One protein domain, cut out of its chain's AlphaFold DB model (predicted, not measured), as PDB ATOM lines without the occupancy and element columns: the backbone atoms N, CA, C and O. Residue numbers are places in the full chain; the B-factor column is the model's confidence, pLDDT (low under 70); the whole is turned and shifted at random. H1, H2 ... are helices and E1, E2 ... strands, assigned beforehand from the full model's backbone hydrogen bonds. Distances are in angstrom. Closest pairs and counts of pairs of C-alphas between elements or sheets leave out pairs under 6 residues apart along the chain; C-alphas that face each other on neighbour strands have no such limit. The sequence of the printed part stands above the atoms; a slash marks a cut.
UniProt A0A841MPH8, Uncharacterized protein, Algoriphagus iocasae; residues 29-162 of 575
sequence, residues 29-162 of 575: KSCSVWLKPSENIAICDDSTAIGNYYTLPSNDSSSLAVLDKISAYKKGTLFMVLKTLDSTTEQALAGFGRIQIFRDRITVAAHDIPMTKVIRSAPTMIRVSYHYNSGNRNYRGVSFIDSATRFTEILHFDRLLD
ATOM      1  N   LYS A  29       3.011  54.561  11.736       50.41
ATOM      2  CA  LYS A  29       4.408  54.190  11.462       50.41
ATOM      3  C   LYS A  29       4.890  52.904  12.154       50.41
ATOM      4  O   LYS A  29       5.941  52.404  11.773       50.41
ATOM      5  N   SER A  30       4.201  52.395  13.179       68.00
ATOM      6  CA  SER A  30       4.523  51.113  13.829       68.00
ATOM      7  C   SER A  30       3.888  49.917  13.117       68.00
ATOM      8  O   SER A  30       4.319  48.783  13.325       68.00
ATOM      9  N   CYS A  31       2.892  50.160  12.260       82.19
ATOM     10  CA  CYS A  31       2.353  49.156  11.360       82.19
ATOM     11  C   CYS A  31       3.283  49.026  10.148       82.19
ATOM     12  O   CYS A  31       3.578  49.998   9.456       82.19
ATOM     13  N   SER A  32       3.760  47.812   9.886       87.44
ATOM     14  CA  SER A  32       4.659  47.549   8.756       87.44
ATOM     15  C   SER A  32       3.910  47.430   7.424       87.44
ATOM     16  O   SER A  32       4.460  47.751   6.371       87.44
ATOM     17  N   VAL A  33       2.651  46.982   7.467       89.38
ATOM     18  CA  VAL A  33       1.737  46.949   6.323       89.38
ATOM     19  C   VAL A  33       0.337  47.287   6.800       89.38
ATOM     20  O   VAL A  33      -0.191  46.616   7.681       89.38
ATOM     21  N   TRP A  34      -0.275  48.269   6.148       89.81
ATOM     22  CA  TRP A  34      -1.666  48.636   6.351       89.81
ATOM     23  C   TRP A  34      -2.350  48.717   4.988       89.81
ATOM     24  O   TRP A  34      -2.070  49.618   4.198       89.81
ATOM     25  N   LEU A  35      -3.213  47.745   4.701       88.56
ATOM     26  CA  LEU A  35      -3.985  47.669   3.465       88.56
ATOM     27  C   LEU A  35      -5.472  47.836   3.783       88.56
ATOM     28  O   LEU A  35      -6.017  47.096   4.599       88.56
ATOM     29  N   LYS A  36      -6.110  48.806   3.131       86.88
ATOM     30  CA  LYS A  36      -7.540  49.123   3.227       86.88
ATOM     31  C   LYS A  36      -8.051  49.562   1.845       86.88
ATOM     32  O   LYS A  36      -7.218  49.900   0.998       86.88
ATOM     33  N   PRO A  37      -9.366  49.547   1.581       78.12
ATOM     34  CA  PRO A  37      -9.911  49.918   0.284       78.12
ATOM     35  C   PRO A  37      -9.661  51.412   0.049       78.12
ATOM     36  O   PRO A  37      -9.671  52.201   0.996       78.12
ATOM     37  N   SER A  38      -9.393  51.814  -1.195       67.06
ATOM     38  CA  SER A  38      -9.246  53.236  -1.523       67.06
ATOM     39  C   SER A  38     -10.592  53.956  -1.425       67.06
ATOM     40  O   SER A  38     -11.622  53.387  -1.772       67.06
ATOM     41  N   GLU A  39     -10.577  55.230  -1.036       57.47
ATOM     42  CA  GLU A  39     -11.793  56.043  -0.839       57.47
ATOM     43  C   GLU A  39     -12.612  56.254  -2.131       57.47
ATOM     44  O   GLU A  39     -13.796  56.555  -2.064       57.47
ATOM     45  N   ASN A  40     -12.019  56.016  -3.310       50.88
ATOM     46  CA  ASN A  40     -12.642  56.205  -4.628       50.88
ATOM     47  C   ASN A  40     -12.943  54.891  -5.377       50.88
ATOM     48  O   ASN A  40     -12.897  54.861  -6.610       50.88
ATOM     49  N   ILE A  41     -13.194  53.776  -4.679       53.31
ATOM     50  CA  ILE A  41     -13.590  52.536  -5.370       53.31
ATOM     51  C   ILE A  41     -14.987  52.730  -5.967       53.31
ATOM     52  O   ILE A  41     -15.959  52.947  -5.250       53.31
ATOM     53  N   ALA A  42     -15.075  52.641  -7.296       44.84
ATOM     54  CA  ALA A  42     -16.342  52.585  -8.005       44.84
ATOM     55  C   ALA A  42     -17.169  51.401  -7.481       44.84
ATOM     56  O   ALA A  42     -16.685  50.271  -7.499       44.84
ATOM     57  N   ILE A  43     -18.374  51.715  -6.993       48.22
ATOM     58  CA  ILE A  43     -19.496  50.845  -6.598       48.22
ATOM     59  C   ILE A  43     -19.164  49.352  -6.734       48.22
ATOM     60  O   ILE A  43     -19.339  48.746  -7.794       48.22
ATOM     61  N   CYS A  44     -18.662  48.763  -5.652       52.31
ATOM     62  CA  CYS A  44     -18.666  47.315  -5.502       52.31
ATOM     63  C   CYS A  44     -20.075  46.888  -5.079       52.31
ATOM     64  O   CYS A  44     -20.734  47.617  -4.346       52.31
ATOM     65  N   ASP A  45     -20.528  45.724  -5.547       59.03
ATOM     66  CA  ASP A  45     -21.802  45.117  -5.142       59.03
ATOM     67  C   ASP A  45     -21.958  45.175  -3.610       59.03
ATOM     68  O   ASP A  45     -21.077  44.694  -2.886       59.03
ATOM     69  N   ASP A  46     -23.055  45.771  -3.130       60.69
ATOM     70  CA  ASP A  46     -23.372  45.961  -1.707       60.69
ATOM     71  C   ASP A  46     -23.275  44.639  -0.926       60.69
ATOM     72  O   ASP A  46     -22.884  44.622   0.243       60.69
ATOM     73  N   SER A  47     -23.497  43.499  -1.600       64.81
ATOM     74  CA  SER A  47     -23.328  42.152  -1.036       64.81
ATOM     75  C   SER A  47     -21.910  41.868  -0.512       64.81
ATOM     76  O   SER A  47     -21.691  40.939   0.276       64.81
ATOM     77  N   THR A  48     -20.923  42.674  -0.902       76.00
ATOM     78  CA  THR A  48     -19.508  42.491  -0.571       76.00
ATOM     79  C   THR A  48     -19.018  43.361   0.582       76.00
ATOM     80  O   THR A  48     -17.910  43.113   1.050       76.00
ATOM     81  N   ALA A  49     -19.806  44.313   1.085       89.31
ATOM     82  CA  ALA A  49     -19.384  45.207   2.163       89.31
ATOM     83  C   ALA A  49     -19.307  44.516   3.535       89.31
ATOM     84  O   ALA A  49     -19.895  43.451   3.759       89.31
ATOM     85  N   ILE A  50     -18.539  45.111   4.446       93.62
ATOM     86  CA  ILE A  50     -18.480  44.743   5.864       93.62
ATOM     87  C   ILE A  50     -18.597  46.039   6.664       93.62
ATOM     88  O   ILE A  50     -17.766  46.936   6.497       93.62
ATOM     89  N   GLY A  51     -19.613  46.147   7.521       93.94
ATOM     90  CA  GLY A  51     -19.939  47.422   8.162       93.94
ATOM     91  C   GLY A  51     -20.222  48.502   7.114       93.94
ATOM     92  O   GLY A  51     -20.832  48.230   6.083       93.94
ATOM     93  N   ASN A  52     -19.723  49.721   7.335       93.44
ATOM     94  CA  ASN A  52     -19.852  50.825   6.376       93.44
ATOM     95  C   ASN A  52     -18.690  50.904   5.368       93.44
ATOM     96  O   ASN A  52     -18.292  51.996   4.985       93.44
ATOM     97  N   TYR A  53     -18.072  49.787   4.977       91.81
ATOM     98  CA  TYR A  53     -16.923  49.820   4.065       91.81
ATOM     99  C   TYR A  53     -17.000  48.726   3.011       91.81
ATOM    100  O   TYR A  53     -17.325  47.567   3.293       91.81
ATOM    101  N   TYR A  54     -16.599  49.083   1.793       89.38
ATOM    102  CA  TYR A  54     -16.363  48.110   0.738       89.38
ATOM    103  C   TYR A  54     -15.178  47.195   1.064       89.38
ATOM    104  O   TYR A  54     -14.405  47.404   2.005       89.38
ATOM    105  N   THR A  55     -15.049  46.138   0.275       88.06
ATOM    106  CA  THR A  55     -13.935  45.201   0.378       88.06
ATOM    107  C   THR A  55     -12.890  45.479  -0.692       88.06
ATOM    108  O   THR A  55     -13.147  46.125  -1.706       88.06
ATOM    109  N   LEU A  56     -11.669  45.034  -0.422       84.62
ATOM    110  CA  LEU A  56     -10.551  45.065  -1.339       84.62
ATOM    111  C   LEU A  56     -10.923  44.305  -2.620       84.62
ATOM    112  O   LEU A  56     -11.458  43.192  -2.534       84.62
ATOM    113  N   PRO A  57     -10.610  44.866  -3.798       74.75
ATOM    114  CA  PRO A  57     -10.794  44.160  -5.056       74.75
ATOM    115  C   PRO A  57      -9.971  42.867  -5.055       74.75
ATOM    116  O   PRO A  57      -8.818  42.835  -4.612       74.75
ATOM    117  N   SER A  58     -10.563  41.780  -5.549       69.50
ATOM    118  CA  SER A  58      -9.872  40.496  -5.635       69.50
ATOM    119  C   SER A  58      -8.730  40.572  -6.649       69.50
ATOM    120  O   SER A  58      -8.892  41.075  -7.758       69.50
ATOM    121  N   ASN A  59      -7.561  40.051  -6.266       68.56
ATOM    122  CA  ASN A  59      -6.382  39.921  -7.132       68.56
ATOM    123  C   ASN A  59      -5.906  41.216  -7.813       68.56
ATOM    124  O   ASN A  59      -5.261  41.171  -8.862       68.56
ATOM    125  N   ASP A  60      -6.166  42.369  -7.199       77.50
ATOM    126  CA  ASP A  60      -5.540  43.615  -7.616       77.50
ATOM    127  C   ASP A  60      -4.013  43.552  -7.406       77.50
ATOM    128  O   ASP A  60      -3.516  43.170  -6.342       77.50
ATOM    129  N   SER A  61      -3.255  43.942  -8.434       78.62
ATOM    130  CA  SER A  61      -1.790  43.832  -8.443       78.62
ATOM    131  C   SER A  61      -1.134  44.680  -7.352       78.62
ATOM    132  O   SER A  61      -0.096  44.288  -6.813       78.62
ATOM    133  N   SER A  62      -1.736  45.821  -6.995       78.81
ATOM    134  CA  SER A  62      -1.210  46.682  -5.931       78.81
ATOM    135  C   SER A  62      -1.396  46.041  -4.552       78.81
ATOM    136  O   SER A  62      -0.459  46.013  -3.751       78.81
ATOM    137  N   SER A  63      -2.556  45.422  -4.323       81.06
ATOM    138  CA  SER A  63      -2.850  44.655  -3.112       81.06
ATOM    139  C   SER A  63      -1.910  43.456  -2.977       81.06
ATOM    140  O   SER A  63      -1.267  43.301  -1.941       81.06
ATOM    141  N   LEU A  64      -1.735  42.659  -4.039       82.81
ATOM    142  CA  LEU A  64      -0.835  41.497  -4.042       82.81
ATOM    143  C   LEU A  64       0.626  41.877  -3.750       82.81
ATOM    144  O   LEU A  64       1.270  41.219  -2.937       82.81
ATOM    145  N   ALA A  65       1.126  42.978  -4.320       82.94
ATOM    146  CA  ALA A  65       2.476  43.468  -4.034       82.94
ATOM    147  C   ALA A  65       2.666  43.853  -2.555       82.94
ATOM    148  O   ALA A  65       3.759  43.723  -1.999       82.94
ATOM    149  N   VAL A  66       1.607  44.332  -1.896       80.81
ATOM    150  CA  VAL A  66       1.608  44.620  -0.459       80.81
ATOM    151  C   VAL A  66       1.562  43.327   0.364       80.81
ATOM    152  O   VAL A  66       2.301  43.216   1.344       80.81
ATOM    153  N   LEU A  67       0.781  42.323  -0.050       85.69
ATOM    154  CA  LEU A  67       0.755  41.006   0.602       85.69
ATOM    155  C   LEU A  67       2.109  40.289   0.507       85.69
ATOM    156  O   LEU A  67       2.571  39.699   1.486       85.69
ATOM    157  N   ASP A  68       2.796  40.412  -0.629       85.00
ATOM    158  CA  ASP A  68       4.144  39.874  -0.813       85.00
ATOM    159  C   ASP A  68       5.149  40.470   0.180       85.00
ATOM    160  O   ASP A  68       6.053  39.764   0.629       85.00
ATOM    161  N   LYS A  69       4.981  41.725   0.618       86.69
ATOM    162  CA  LYS A  69       5.837  42.297   1.675       86.69
ATOM    163  C   LYS A  69       5.664  41.566   3.004       86.69
ATOM    164  O   LYS A  69       6.655  41.346   3.695       86.69
ATOM    165  N   ILE A  70       4.442  41.151   3.348       88.00
ATOM    166  CA  ILE A  70       4.166  40.388   4.579       88.00
ATOM    167  C   ILE A  70       4.934  39.059   4.554       88.00
ATOM    168  O   ILE A  70       5.522  38.658   5.560       88.00
ATOM    169  N   SER A  71       5.025  38.420   3.380       83.62
ATOM    170  CA  SER A  71       5.738  37.148   3.206       83.62
ATOM    171  C   SER A  71       7.230  37.197   3.567       83.62
ATOM    172  O   SER A  71       7.818  36.162   3.895       83.62
ATOM    173  N   ALA A  72       7.848  38.383   3.528       84.38
ATOM    174  CA  ALA A  72       9.259  38.572   3.845       84.38
ATOM    175  C   ALA A  72       9.550  38.484   5.355       84.38
ATOM    176  O   ALA A  72      10.683  38.195   5.757       84.38
ATOM    177  N   TYR A  73       8.542  38.704   6.201       87.88
ATOM    178  CA  TYR A  73       8.707  38.690   7.648       87.88
ATOM    179  C   TYR A  73       8.653  37.262   8.202       87.88
ATOM    180  O   TYR A  73       7.777  36.461   7.878       87.88
ATOM    181  N   LYS A  74       9.604  36.945   9.089       86.81
ATOM    182  CA  LYS A  74       9.700  35.645   9.788       86.81
ATOM    183  C   LYS A  74       8.983  35.624  11.135       86.81
ATOM    184  O   LYS A  74       8.855  34.569  11.756       86.81
ATOM    185  N   LYS A  75       8.590  36.796  11.619       91.75
ATOM    186  CA  LYS A  75       7.834  37.000  12.845       91.75
ATOM    187  C   LYS A  75       6.890  38.175  12.642       91.75
ATOM    188  O   LYS A  75       7.255  39.096  11.914       91.75
ATOM    189  N   GLY A  76       5.750  38.150  13.310       94.00
ATOM    190  CA  GLY A  76       4.819  39.264  13.270       94.00
ATOM    191  C   GLY A  76       3.463  38.942  13.873       94.00
ATOM    192  O   GLY A  76       3.175  37.800  14.246       94.00
ATOM    193  N   THR A  77       2.631  39.972  13.940       95.12
ATOM    194  CA  THR A  77       1.212  39.869  14.270       95.12
ATOM    195  C   THR A  77       0.407  40.443  13.108       95.12
ATOM    196  O   THR A  77       0.578  41.602  12.735       95.12
ATOM    197  N   LEU A  78      -0.461  39.617  12.532       94.75
ATOM    198  CA  LEU A  78      -1.324  39.929  11.398       94.75
ATOM    199  C   LEU A  78      -2.780  39.986  11.871       94.75
ATOM    200  O   LEU A  78      -3.246  39.040  12.503       94.75
ATOM    201  N   PHE A  79      -3.492  41.056  11.533       95.38
ATOM    202  CA  PHE A  79      -4.936  41.186  11.700       95.38
ATOM    203  C   PHE A  79      -5.594  41.346  10.344       95.38
ATOM    204  O   PHE A  79      -5.081  42.053   9.478       95.38
ATOM    205  N   MET A  80      -6.732  40.694  10.169       94.94
ATOM    206  CA  MET A  80      -7.498  40.738   8.935       94.94
ATOM    207  C   MET A  80      -8.979  40.765   9.255       94.94
ATOM    208  O   MET A  80      -9.433  40.047  10.145       94.94
ATOM    209  N   VAL A  81      -9.727  41.536   8.478       95.62
ATOM    210  CA  VAL A  81     -11.188  41.507   8.485       95.62
ATOM    211  C   VAL A  81     -11.671  40.979   7.146       95.62
ATOM    212  O   VAL A  81     -11.349  41.554   6.104       95.62
ATOM    213  N   LEU A  82     -12.412  39.871   7.175       93.81
ATOM    214  CA  LEU A  82     -12.843  39.177   5.970       93.81
ATOM    215  C   LEU A  82     -14.174  38.438   6.117       93.81
ATOM    216  O   LEU A  82     -14.630  38.140   7.219       93.81
ATOM    217  N   LYS A  83     -14.748  38.074   4.972       91.94
ATOM    218  CA  LYS A  83     -15.807  37.069   4.824       91.94
ATOM    219  C   LYS A  83     -15.545  36.210   3.586       91.94
ATOM    220  O   LYS A  83     -14.765  36.604   2.718       91.94
ATOM    221  N   THR A  84     -16.198  35.054   3.490       90.56
ATOM    222  CA  THR A  84     -16.194  34.238   2.264       90.56
ATOM    223  C   THR A  84     -17.599  34.116   1.682       90.56
ATOM    224  O   THR A  84     -18.563  33.889   2.413       90.56
ATOM    225  N   LEU A  85     -17.714  34.256   0.363       88.31
ATOM    226  CA  LEU A  85     -18.944  34.003  -0.391       88.31
ATOM    227  C   LEU A  85     -19.171  32.499  -0.613       88.31
ATOM    228  O   LEU A  85     -20.312  32.066  -0.743       88.31
ATOM    229  N   ASP A  86     -18.101  31.698  -0.599       85.75
ATOM    230  CA  ASP A  86     -18.180  30.239  -0.628       85.75
ATOM    231  C   ASP A  86     -17.891  29.683   0.767       85.75
ATOM    232  O   ASP A  86     -16.755  29.651   1.242       85.75
ATOM    233  N   SER A  87     -18.951  29.245   1.445       81.81
ATOM    234  CA  SER A  87     -18.859  28.670   2.791       81.81
ATOM    235  C   SER A  87     -18.570  27.163   2.804       81.81
ATOM    236  O   SER A  87     -18.436  26.567   3.881       81.81
ATOM    237  N   THR A  88     -18.457  26.538   1.628       85.69
ATOM    238  CA  THR A  88     -18.244  25.095   1.475       85.69
ATOM    239  C   THR A  88     -16.851  24.734   0.953       85.69
ATOM    240  O   THR A  88     -16.460  23.574   1.078       85.69
ATOM    241  N   THR A  89     -16.071  25.709   0.471       87.44
ATOM    242  CA  THR A  89     -14.706  25.498  -0.045       87.44
ATOM    243  C   THR A  89     -13.726  24.911   0.977       87.44
ATOM    244  O   THR A  89     -13.630  25.341   2.131       87.44
ATOM    245  N   GLU A  90     -12.961  23.906   0.557       88.00
ATOM    246  CA  GLU A  90     -11.803  23.362   1.289       88.00
ATOM    247  C   GLU A  90     -10.473  23.973   0.824       88.00
ATOM    248  O   GLU A  90      -9.418  23.675   1.386       88.00
ATOM    249  N   GLN A  91     -10.510  24.826  -0.201       91.38
ATOM    250  CA  GLN A  91      -9.324  25.508  -0.699       91.38
ATOM    251  C   GLN A  91      -8.901  26.630   0.253       91.38
ATOM    252  O   GLN A  91      -9.668  27.104   1.097       91.38
ATOM    253  N   ALA A  92      -7.648  27.057   0.117       92.38
ATOM    254  CA  ALA A  92      -7.151  28.209   0.848       92.38
ATOM    255  C   ALA A  92      -7.872  29.479   0.367       92.38
ATOM    256  O   ALA A  92      -7.910  29.769  -0.824       92.38
ATOM    257  N   LEU A  93      -8.404  30.244   1.315       92.94
ATOM    258  CA  LEU A  93      -9.075  31.527   1.115       92.94
ATOM    259  C   LEU A  93      -8.080  32.641   0.768       92.94
ATOM    260  O   LEU A  93      -8.387  33.569   0.026       92.94
ATOM    261  N   ALA A  94      -6.871  32.565   1.325       91.94
ATOM    262  CA  ALA A  94      -5.799  33.507   1.035       91.94
ATOM    263  C   ALA A  94      -4.427  32.924   1.369       91.94
ATOM    264  O   ALA A  94      -4.290  32.076   2.257       91.94
ATOM    265  N   GLY A  95      -3.409  33.440   0.689       90.62
ATOM    266  CA  GLY A  95      -2.003  33.209   0.980       90.62
ATOM    267  C   GLY A  95      -1.275  34.526   1.217       90.62
ATOM    268  O   GLY A  95      -1.460  35.490   0.478       90.62
ATOM    269  N   PHE A  96      -0.411  34.546   2.228       89.12
ATOM    270  CA  PHE A  96       0.513  35.636   2.554       89.12
ATOM    271  C   PHE A  96       1.912  35.041   2.660       89.12
ATOM    272  O   PHE A  96       2.507  34.899   3.735       89.12
ATOM    273  N   GLY A  97       2.398  34.529   1.533       85.94
ATOM    274  CA  GLY A  97       3.587  33.702   1.518       85.94
ATOM    275  C   GLY A  97       3.407  32.400   2.300       85.94
ATOM    276  O   GLY A  97       2.794  31.448   1.826       85.94
ATOM    277  N   ARG A  98       4.059  32.307   3.464       85.94
ATOM    278  CA  ARG A  98       4.109  31.079   4.281       85.94
ATOM    279  C   ARG A  98       2.905  30.902   5.196       85.94
ATOM    280  O   ARG A  98       2.849  29.905   5.914       85.94
ATOM    281  N   ILE A  99       2.004  31.876   5.196       90.56
ATOM    282  CA  ILE A  99       0.747  31.840   5.926       90.56
ATOM    283  C   ILE A  99      -0.347  31.572   4.901       90.56
ATOM    284  O   ILE A  99      -0.456  32.309   3.924       90.56
ATOM    285  N   GLN A 100      -1.135  30.529   5.112       92.38
ATOM    286  CA  GLN A 100      -2.325  30.241   4.318       92.38
ATOM    287  C   GLN A 100      -3.531  30.182   5.240       92.38
ATOM    288  O   GLN A 100      -3.464  29.613   6.328       92.38
ATOM    289  N   ILE A 101      -4.625  30.788   4.802       93.50
ATOM    290  CA  ILE A 101      -5.875  30.829   5.548       93.50
ATOM    291  C   ILE A 101      -6.841  29.875   4.880       93.50
ATOM    292  O   ILE A 101      -7.120  30.007   3.693       93.50
ATOM    293  N   PHE A 102      -7.367  28.942   5.655       94.25
ATOM    294  CA  PHE A 102      -8.493  28.096   5.296       94.25
ATOM    295  C   PHE A 102      -9.681  28.485   6.173       94.25
ATOM    296  O   PHE A 102      -9.542  29.268   7.115       94.25
ATOM    297  N   ARG A 103     -10.866  27.938   5.892       93.38
ATOM    298  CA  ARG A 103     -12.058  28.298   6.670       93.38
ATOM    299  C   ARG A 103     -11.965  27.891   8.142       93.38
ATOM    300  O   ARG A 103     -12.588  28.518   8.989       93.38
ATOM    301  N   ASP A 104     -11.276  26.793   8.422       93.19
ATOM    302  CA  ASP A 104     -11.268  26.091   9.705       93.19
ATOM    303  C   ASP A 104      -9.872  26.021  10.333       93.19
ATOM    304  O   ASP A 104      -9.731  25.590  11.476       93.19
ATOM    305  N   ARG A 105      -8.837  26.448   9.604       94.31
ATOM    306  CA  ARG A 105      -7.449  26.419  10.059       94.31
ATOM    307  C   ARG A 105      -6.598  27.484   9.387       94.31
ATOM    308  O   ARG A 105      -6.925  28.006   8.325       94.31
ATOM    309  N   ILE A 106      -5.459  27.756  10.001       93.81
ATOM    310  CA  ILE A 106      -4.416  28.615   9.455       93.81
ATOM    311  C   ILE A 106      -3.142  27.792   9.386       93.81
ATOM    312  O   ILE A 106      -2.693  27.256  10.396       93.81
ATOM    313  N   THR A 107      -2.546  27.707   8.208       91.94
ATOM    314  CA  THR A 107      -1.265  27.034   8.018       91.94
ATOM    315  C   THR A 107      -0.153  28.067   8.105       91.94
ATOM    316  O   THR A 107      -0.126  29.014   7.322       91.94
ATOM    317  N   VAL A 108       0.793  27.890   9.026       89.88
ATOM    318  CA  VAL A 108       1.980  28.744   9.169       89.88
ATOM    319  C   VAL A 108       3.222  27.890   8.968       89.88
ATOM    320  O   VAL A 108       3.499  26.989   9.753       89.88
ATOM    321  N   ALA A 109       3.987  28.161   7.908       85.44
ATOM    322  CA  ALA A 109       5.194  27.403   7.567       85.44
ATOM    323  C   ALA A 109       4.962  25.873   7.582       85.44
ATOM    324  O   ALA A 109       5.729  25.129   8.197       85.44
ATOM    325  N   ALA A 110       3.892  25.430   6.907       82.19
ATOM    326  CA  ALA A 110       3.436  24.038   6.801       82.19
ATOM    327  C   ALA A 110       2.928  23.382   8.104       82.19
ATOM    328  O   ALA A 110       2.771  22.166   8.146       82.19
ATOM    329  N   HIS A 111       2.660  24.167   9.151       87.88
ATOM    330  CA  HIS A 111       2.011  23.686  10.371       87.88
ATOM    331  C   HIS A 111       0.585  24.215  10.447       87.88
ATOM    332  O   HIS A 111       0.378  25.428  10.388       87.88
ATOM    333  N   ASP A 112      -0.375  23.312  10.605       91.44
ATOM    334  CA  ASP A 112      -1.791  23.651  10.694       91.44
ATOM    335  C   ASP A 112      -2.180  24.022  12.125       91.44
ATOM    336  O   ASP A 112      -1.923  23.291  13.080       91.44
ATOM    337  N   ILE A 113      -2.831  25.175  12.259       91.94
ATOM    338  CA  ILE A 113      -3.373  25.697  13.507       91.94
ATOM    339  C   ILE A 113      -4.897  25.737  13.349       91.94
ATOM    340  O   ILE A 113      -5.395  26.568  12.583       91.94
ATOM    341  N   PRO A 114      -5.659  24.860  14.025       91.50
ATOM    342  CA  PRO A 114      -7.112  24.858  13.916       91.50
ATOM    343  C   PRO A 114      -7.707  26.137  14.514       91.50
ATOM    344  O   PRO A 114      -7.236  26.655  15.529       91.50
ATOM    345  N   MET A 115      -8.771  26.637  13.895       88.25
ATOM    346  CA  MET A 115      -9.523  27.792  14.368       88.25
ATOM    347  C   MET A 115     -10.712  27.353  15.221       88.25
ATOM    348  O   MET A 115     -11.396  26.376  14.932       88.25
ATOM    349  N   THR A 116     -11.019  28.126  16.263       82.38
ATOM    350  CA  THR A 116     -12.188  27.870  17.121       82.38
ATOM    351  C   THR A 116     -13.516  28.258  16.474       82.38
ATOM    352  O   THR A 116     -14.564  27.819  16.940       82.38
ATOM    353  N   LYS A 117     -13.485  29.116  15.446       84.56
ATOM    354  CA  LYS A 117     -14.650  29.577  14.684       84.56
ATOM    355  C   LYS A 117     -14.356  29.396  13.200       84.56
ATOM    356  O   LYS A 117     -13.312  29.834  12.728       84.56
ATOM    357  N   VAL A 118     -15.282  28.752  12.499       90.06
ATOM    358  CA  VAL A 118     -15.196  28.540  11.052       90.06
ATOM    359  C   VAL A 118     -15.612  29.814  10.320       90.06
ATOM    360  O   VAL A 118     -16.668  30.375  10.616       90.06
ATOM    361  N   ILE A 119     -14.806  30.240   9.351       91.12
ATOM    362  CA  ILE A 119     -15.098  31.373   8.471       91.12
ATOM    363  C   ILE A 119     -16.233  30.973   7.522       91.12
ATOM    364  O   ILE A 119     -16.189  29.925   6.875       91.12
ATOM    365  N   ARG A 120     -17.271  31.807   7.453       89.25
ATOM    366  CA  ARG A 120     -18.443  31.631   6.582       89.25
ATOM    367  C   ARG A 120     -18.761  32.968   5.898       89.25
ATOM    368  O   ARG A 120     -17.884  33.819   5.753       89.25
ATOM    369  N   SER A 121     -20.017  33.161   5.512       89.69
ATOM    370  CA  SER A 121     -20.529  34.425   4.980       89.69
ATOM    371  C   SER A 121     -20.539  35.562   6.002       89.69
ATOM    372  O   SER A 121     -20.431  36.722   5.612       89.69
ATOM    373  N   ALA A 122     -20.635  35.249   7.298       90.62
ATOM    374  CA  ALA A 122     -20.574  36.252   8.353       90.62
ATOM    375  C   ALA A 122     -19.162  36.867   8.448       90.62
ATOM    376  O   ALA A 122     -18.179  36.115   8.544       90.62
ATOM    377  N   PRO A 123     -19.042  38.207   8.475       93.06
ATOM    378  CA  PRO A 123     -17.770  38.885   8.676       93.06
ATOM    379  C   PRO A 123     -17.051  38.412   9.932       93.06
ATOM    380  O   PRO A 123     -17.649  38.193  10.985       93.06
ATOM    381  N   THR A 124     -15.746  38.224   9.802       92.19
ATOM    382  CA  THR A 124     -14.897  37.695  10.860       92.19
ATOM    383  C   THR A 124     -13.583  38.457  10.894       92.19
ATOM    384  O   THR A 124     -12.960  38.722   9.864       92.19
ATOM    385  N   MET A 125     -13.144  38.773  12.108       94.06
ATOM    386  CA  MET A 125     -11.801  39.262  12.371       94.06
ATOM    387  C   MET A 125     -10.893  38.085  12.725       94.06
ATOM    388  O   MET A 125     -11.225  37.267  13.583       94.06
ATOM    389  N   ILE A 126      -9.739  38.001  12.070       93.06
ATOM    390  CA  ILE A 126      -8.720  36.987  12.332       93.06
ATOM    391  C   ILE A 126      -7.445  37.674  12.782       93.06
ATOM    392  O   ILE A 126      -6.972  38.611  12.145       93.06
ATOM    393  N   ARG A 127      -6.857  37.132  13.846       93.19
ATOM    394  CA  ARG A 127      -5.529  37.490  14.331       93.19
ATOM    395  C   ARG A 127      -4.604  36.284  14.226       93.19
ATOM    396  O   ARG A 127      -4.917  35.218  14.754       93.19
ATOM    397  N   VAL A 128      -3.431  36.476  13.632       92.75
ATOM    398  CA  VAL A 128      -2.362  35.474  13.549       92.75
ATOM    399  C   VAL A 128      -1.091  36.058  14.138       92.75
ATOM    400  O   VAL A 128      -0.544  37.021  13.616       92.75
ATOM    401  N   SER A 129      -0.603  35.472  15.228       93.12
ATOM    402  CA  SER A 129       0.743  35.752  15.736       93.12
ATOM    403  C   SER A 129       1.657  34.617  15.314       93.12
ATOM    404  O   SER A 129       1.338  33.456  15.562       93.12
ATOM    405  N   TYR A 130       2.766  34.935  14.655       91.25
ATOM    406  CA  TYR A 130       3.640  33.921  14.090       91.25
ATOM    407  C   TYR A 130       5.111  34.225  14.330       91.25
ATOM    408  O   TYR A 130       5.548  35.374  14.388       91.25
ATOM    409  N   HIS A 131       5.886  33.152  14.437       90.50
ATOM    410  CA  HIS A 131       7.336  33.165  14.423       90.50
ATOM    411  C   HIS A 131       7.815  31.829  13.859       90.50
ATOM    412  O   HIS A 131       7.386  30.777  14.329       90.50
ATOM    413  N   TYR A 132       8.688  31.849  12.856       84.50
ATOM    414  CA  TYR A 132       9.283  30.624  12.330       84.50
ATOM    415  C   TYR A 132      10.750  30.825  11.948       84.50
ATOM    416  O   TYR A 132      11.154  31.843  11.381       84.50
ATOM    417  N   ASN A 133      11.558  29.798  12.209       75.75
ATOM    418  CA  ASN A 133      12.944  29.751  11.765       75.75
ATOM    419  C   ASN A 133      13.015  29.301  10.300       75.75
ATOM    420  O   ASN A 133      12.252  28.446   9.848       75.75
ATOM    421  N   SER A 134      13.931  29.881   9.520       62.38
ATOM    422  CA  SER A 134      14.107  29.554   8.099       62.38
ATOM    423  C   SER A 134      14.811  28.203   7.915       62.38
ATOM    424  O   SER A 134      15.944  28.160   7.449       62.38
ATOM    425  N   GLY A 135      14.159  27.109   8.313       55.12
ATOM    426  CA  GLY A 135      14.691  25.750   8.181       55.12
ATOM    427  C   GLY A 135      14.471  25.132   6.799       55.12
ATOM    428  O   GLY A 135      15.265  24.306   6.370       55.12
ATOM    429  N   ASN A 136      13.442  25.564   6.061       52.69
ATOM    430  CA  ASN A 136      13.107  24.973   4.766       52.69
ATOM    431  C   ASN A 136      13.183  26.025   3.649       52.69
ATOM    432  O   ASN A 136      12.322  26.904   3.544       52.69
ATOM    433  N   ARG A 137      14.245  25.965   2.832       51.94
ATOM    434  CA  ARG A 137      14.456  26.837   1.655       51.94
ATOM    435  C   ARG A 137      13.478  26.530   0.507       51.94
ATOM    436  O   ARG A 137      13.343  27.348  -0.395       51.94
ATOM    437  N   ASN A 138      12.776  25.397   0.580       53.16
ATOM    438  CA  ASN A 138      11.927  24.875  -0.494       53.16
ATOM    439  C   ASN A 138      10.471  25.371  -0.446       53.16
ATOM    440  O   ASN A 138       9.759  25.226  -1.432       53.16
ATOM    441  N   TYR A 139      10.026  25.991   0.654       54.66
ATOM    442  CA  TYR A 139       8.692  26.597   0.716       54.66
ATOM    443  C   TYR A 139       8.773  28.064   0.276       54.66
ATOM    444  O   TYR A 139       9.075  28.958   1.084       54.66
ATOM    445  N   ARG A 140       8.556  28.293  -1.026       59.38
ATOM    446  CA  ARG A 140       8.219  29.612  -1.571       59.38
ATOM    447  C   ARG A 140       6.723  29.794  -1.391       59.38
ATOM    448  O   ARG A 140       5.928  29.192  -2.100       59.38
ATOM    449  N   GLY A 141       6.369  30.564  -0.376       65.69
ATOM    450  CA  GLY A 141       4.993  30.970  -0.191       65.69
ATOM    451  C   GLY A 141       4.509  31.811  -1.371       65.69
ATOM    452  O   GLY A 141       5.304  32.556  -1.941       65.69
ATOM    453  N   VAL A 142       3.231  31.693  -1.716       79.38
ATOM    454  CA  VAL A 142       2.585  32.483  -2.772       79.38
ATOM    455  C   VAL A 142       1.562  33.390  -2.109       79.38
ATOM    456  O   VAL A 142       0.823  32.935  -1.231       79.38
ATOM    457  N   SER A 143       1.529  34.658  -2.509       87.31
ATOM    458  CA  SER A 143       0.494  35.585  -2.064       87.31
ATOM    459  C   SER A 143      -0.673  35.577  -3.039       87.31
ATOM    460  O   SER A 143      -0.477  35.695  -4.246       87.31
ATOM    461  N   PHE A 144      -1.882  35.402  -2.521       88.38
ATOM    462  CA  PHE A 144      -3.109  35.395  -3.314       88.38
ATOM    463  C   PHE A 144      -4.318  35.656  -2.419       88.38
ATOM    464  O   PHE A 144      -4.268  35.417  -1.210       88.38
ATOM    465  N   ILE A 145      -5.419  36.088  -3.024       89.06
ATOM    466  CA  ILE A 145      -6.739  36.123  -2.394       89.06
ATOM    467  C   ILE A 145      -7.675  35.316  -3.293       89.06
ATOM    468  O   ILE A 145      -7.764  35.575  -4.494       89.06
ATOM    469  N   ASP A 146      -8.354  34.321  -2.728       89.50
ATOM    470  CA  ASP A 146      -9.347  33.560  -3.476       89.50
ATOM    471  C   ASP A 146     -10.490  34.468  -3.963       89.50
ATOM    472  O   ASP A 146     -10.899  35.424  -3.301       89.50
ATOM    473  N   SER A 147     -11.037  34.145  -5.133       87.12
ATOM    474  CA  SER A 147     -12.072  34.935  -5.802       87.12
ATOM    475  C   SER A 147     -13.389  35.051  -5.025       87.12
ATOM    476  O   SER A 147     -14.127  36.014  -5.247       87.12
ATOM    477  N   ALA A 148     -13.687  34.129  -4.104       88.75
ATOM    478  CA  ALA A 148     -14.853  34.176  -3.224       88.75
ATOM    479  C   ALA A 148     -14.542  34.827  -1.866       88.75
ATOM    480  O   ALA A 148     -15.458  35.125  -1.100       88.75
ATOM    481  N   THR A 149     -13.272  35.103  -1.567       90.56
ATOM    482  CA  THR A 149     -12.863  35.753  -0.321       90.56
ATOM    483  C   THR A 149     -12.908  37.270  -0.469       90.56
ATOM    484  O   THR A 149     -12.541  37.838  -1.499       90.56
ATOM    485  N   ARG A 150     -13.404  37.957   0.559       89.50
ATOM    486  CA  ARG A 150     -13.499  39.417   0.604       89.50
ATOM    487  C   ARG A 150     -12.805  39.914   1.859       89.50
ATOM    488  O   ARG A 150     -13.248  39.590   2.954       89.50
ATOM    489  N   PHE A 151     -11.737  40.689   1.698       90.94
ATOM    490  CA  PHE A 151     -11.051  41.381   2.793       90.94
ATOM    491  C   PHE A 151     -11.461  42.843   2.796       90.94
ATOM    492  O   PHE A 151     -11.583  43.409   1.724       90.94
ATOM    493  N   THR A 152     -11.623  43.484   3.948       91.19
ATOM    494  CA  THR A 152     -11.782  44.951   4.002       91.19
ATOM    495  C   THR A 152     -10.528  45.624   4.547       91.19
ATOM    496  O   THR A 152     -10.071  46.597   3.967       91.19
ATOM    497  N   GLU A 153      -9.869  45.064   5.564       92.19
ATOM    498  CA  GLU A 153      -8.639  45.649   6.107       92.19
ATOM    499  C   GLU A 153      -7.666  44.572   6.573       92.19
ATOM    500  O   GLU A 153      -8.065  43.535   7.111       92.19
ATOM    501  N   ILE A 154      -6.380  44.822   6.320       92.88
ATOM    502  CA  ILE A 154      -5.260  43.961   6.693       92.88
ATOM    503  C   ILE A 154      -4.194  44.829   7.362       92.88
ATOM    504  O   ILE A 154      -3.685  45.780   6.765       92.88
ATOM    505  N   LEU A 155      -3.838  44.474   8.595       93.69
ATOM    506  CA  LEU A 155      -2.821  45.140   9.406       93.69
ATOM    507  C   LEU A 155      -1.727  44.139   9.764       93.69
ATOM    508  O   LEU A 155      -2.020  43.080  10.312       93.69
ATOM    509  N   HIS A 156      -0.466  44.475   9.518       94.44
ATOM    510  CA  HIS A 156       0.667  43.639   9.906       94.44
ATOM    511  C   HIS A 156       1.705  44.428  10.698       94.44
ATOM    512  O   HIS A 156       2.186  45.485  10.277       94.44
ATOM    513  N   PHE A 157       2.132  43.844  11.809       94.31
ATOM    514  CA  PHE A 157       3.220  44.317  12.650       94.31
ATOM    515  C   PHE A 157       4.392  43.344  12.525       94.31
ATOM    516  O   PHE A 157       4.215  42.140  12.679       94.31
ATOM    517  N   ASP A 158       5.601  43.853  12.304       92.88
ATOM    518  CA  ASP A 158       6.842  43.071  12.149       92.88
ATOM    519  C   ASP A 158       7.411  42.519  13.477       92.88
ATOM    520  O   ASP A 158       8.551  42.043  13.576       92.88
ATOM    521  N   ARG A 159       6.585  42.562  14.519       93.50
ATOM    522  CA  ARG A 159       6.847  42.094  15.874       93.50
ATOM    523  C   ARG A 159       5.608  41.418  16.439       93.50
ATOM    524  O   ARG A 159       4.504  41.593  15.933       93.50
ATOM    525  N   LEU A 160       5.812  40.669  17.515       94.00
ATOM    526  CA  LEU A 160       4.710  40.164  18.321       94.00
ATOM    527  C   LEU A 160       4.166  41.320  19.163       94.00
ATOM    528  O   LEU A 160       4.940  41.999  19.841       94.00
ATOM    529  N   LEU A 161       2.862  41.550  19.073       92.75
ATOM    530  CA  LEU A 161       2.160  42.489  19.938       92.75
ATOM    531  C   LEU A 161       1.879  41.861  21.307       92.75
ATOM    532  O   LEU A 161       1.652  40.650  21.404       92.75
ATOM    533  N   ASP A 162       1.861  42.684  22.351       90.56
ATOM    534  CA  ASP A 162       1.379  42.265  23.667       90.56
ATOM    535  C   ASP A 162      -0.161  42.224  23.738       90.56
ATOM    536  O   ASP A 162      -0.871  42.581  22.794       90.56
TER     537      ASP A 162
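This is residues 29 to 162 of the 575 residues of an uncharacterized protein of Algoriphagus iocasae (UniProt A0A841MPH8). Two sheets of four strands lie partly face to face, with E3 and E4 over part of E8, E2 and E7, while E6 reaches past the edge at E7. The one helix, H1, lies beside E3 and covers E1 and part of E8, and the stretch before E8 runs along E3. The 134 printed residues hold eight named strands and one named helix, in the order E1 H1 E2 E3 E4 E5 E6 E7 E8; the sheets, E1 - E8 - E2 - E7 and E3 - E4 - E5 - E6, are antiparallel. The class is mostly strand, with under half of the residues in named elements. The whole is compact, with a radius of gyration of the C-alphas of 14.4 A and spans of 44 by 36 by 29 A.

E1, residues 33 to 35, is an edge strand antiparallel to E8, residues 149 to 157, with N 35 and O 154 2.9 A apart, within hydrogen-bond range. H1, residues 61 to 71, is on this sheet at a height of 9.7 A, two layers; its closest C-alphas to E1 are Val 66 and Val 33, 7.2 A. It lies over E1 and, only just, with 3 C-alphas, over E8. It runs slantwise to the strands, only just, at 31 degrees to E1 on the local plane. In H1, 5 of 7 O i to N i+4 pairs are within range. E2, residues 75 to 84, is antiparallel to E8, with N 79 and O 155 2.8 A apart. E1, H1 and E2 form a split strand-helix-strand unit, E8 between its two strands, with a right-handed crossover. E3, residues 94 to 96, E4, residues 99 to 101, E5, residues 105 to 108, and E6, residues 111 to 114, form a meander of hairpins, each strand the antiparallel neighbour of the one before. N 96 and O 99 are 2.8 A apart, N 107 and O 100 2.8 A, and N 106 and O 113 2.8 A. H1 is also on this sheet; the closest C-alphas of H1 and E3 are Ser 71 and Phe 96, 5.5 A. E7, residues 124 to 131, is antiparallel to E2, with N 78 and O 128 2.8 A apart. Between the sheets, the closest C-alphas of E5 and E7 are Val 108 and Tyr 130, 7.3 A, and those of E3 and E8 are Ala 94 and Thr 149, 7.5 A. Residues 94 to 95 pair antiparallel with 144 to 145. E1 and E6 are apart.

E1 begins at C-alpha 33, (1.737, 46.949, 6.323). H1 is 15.4 A long. E2 measures 26.4 A and bends by 61 degrees at residue 81. E3, E4, E5 and E6 measure 6.8, 6.7, 9.8 and 9.9 A. E7 measures 23.0 A. E8 measures 22.4 A, bends by 73 degrees at residue 152 and ends at C-alpha 157, (3.220, 44.317, 12.650).

The C-alphas farthest apart, Ile 43 and Gly 135, are 44.9 A apart. The printed part has no cut. The links E1 to H1 and E7 to E8 are long. pLDDT is under 70 at residues 29 to 30, 38 to 47, 58 to 59 and 134 to 141.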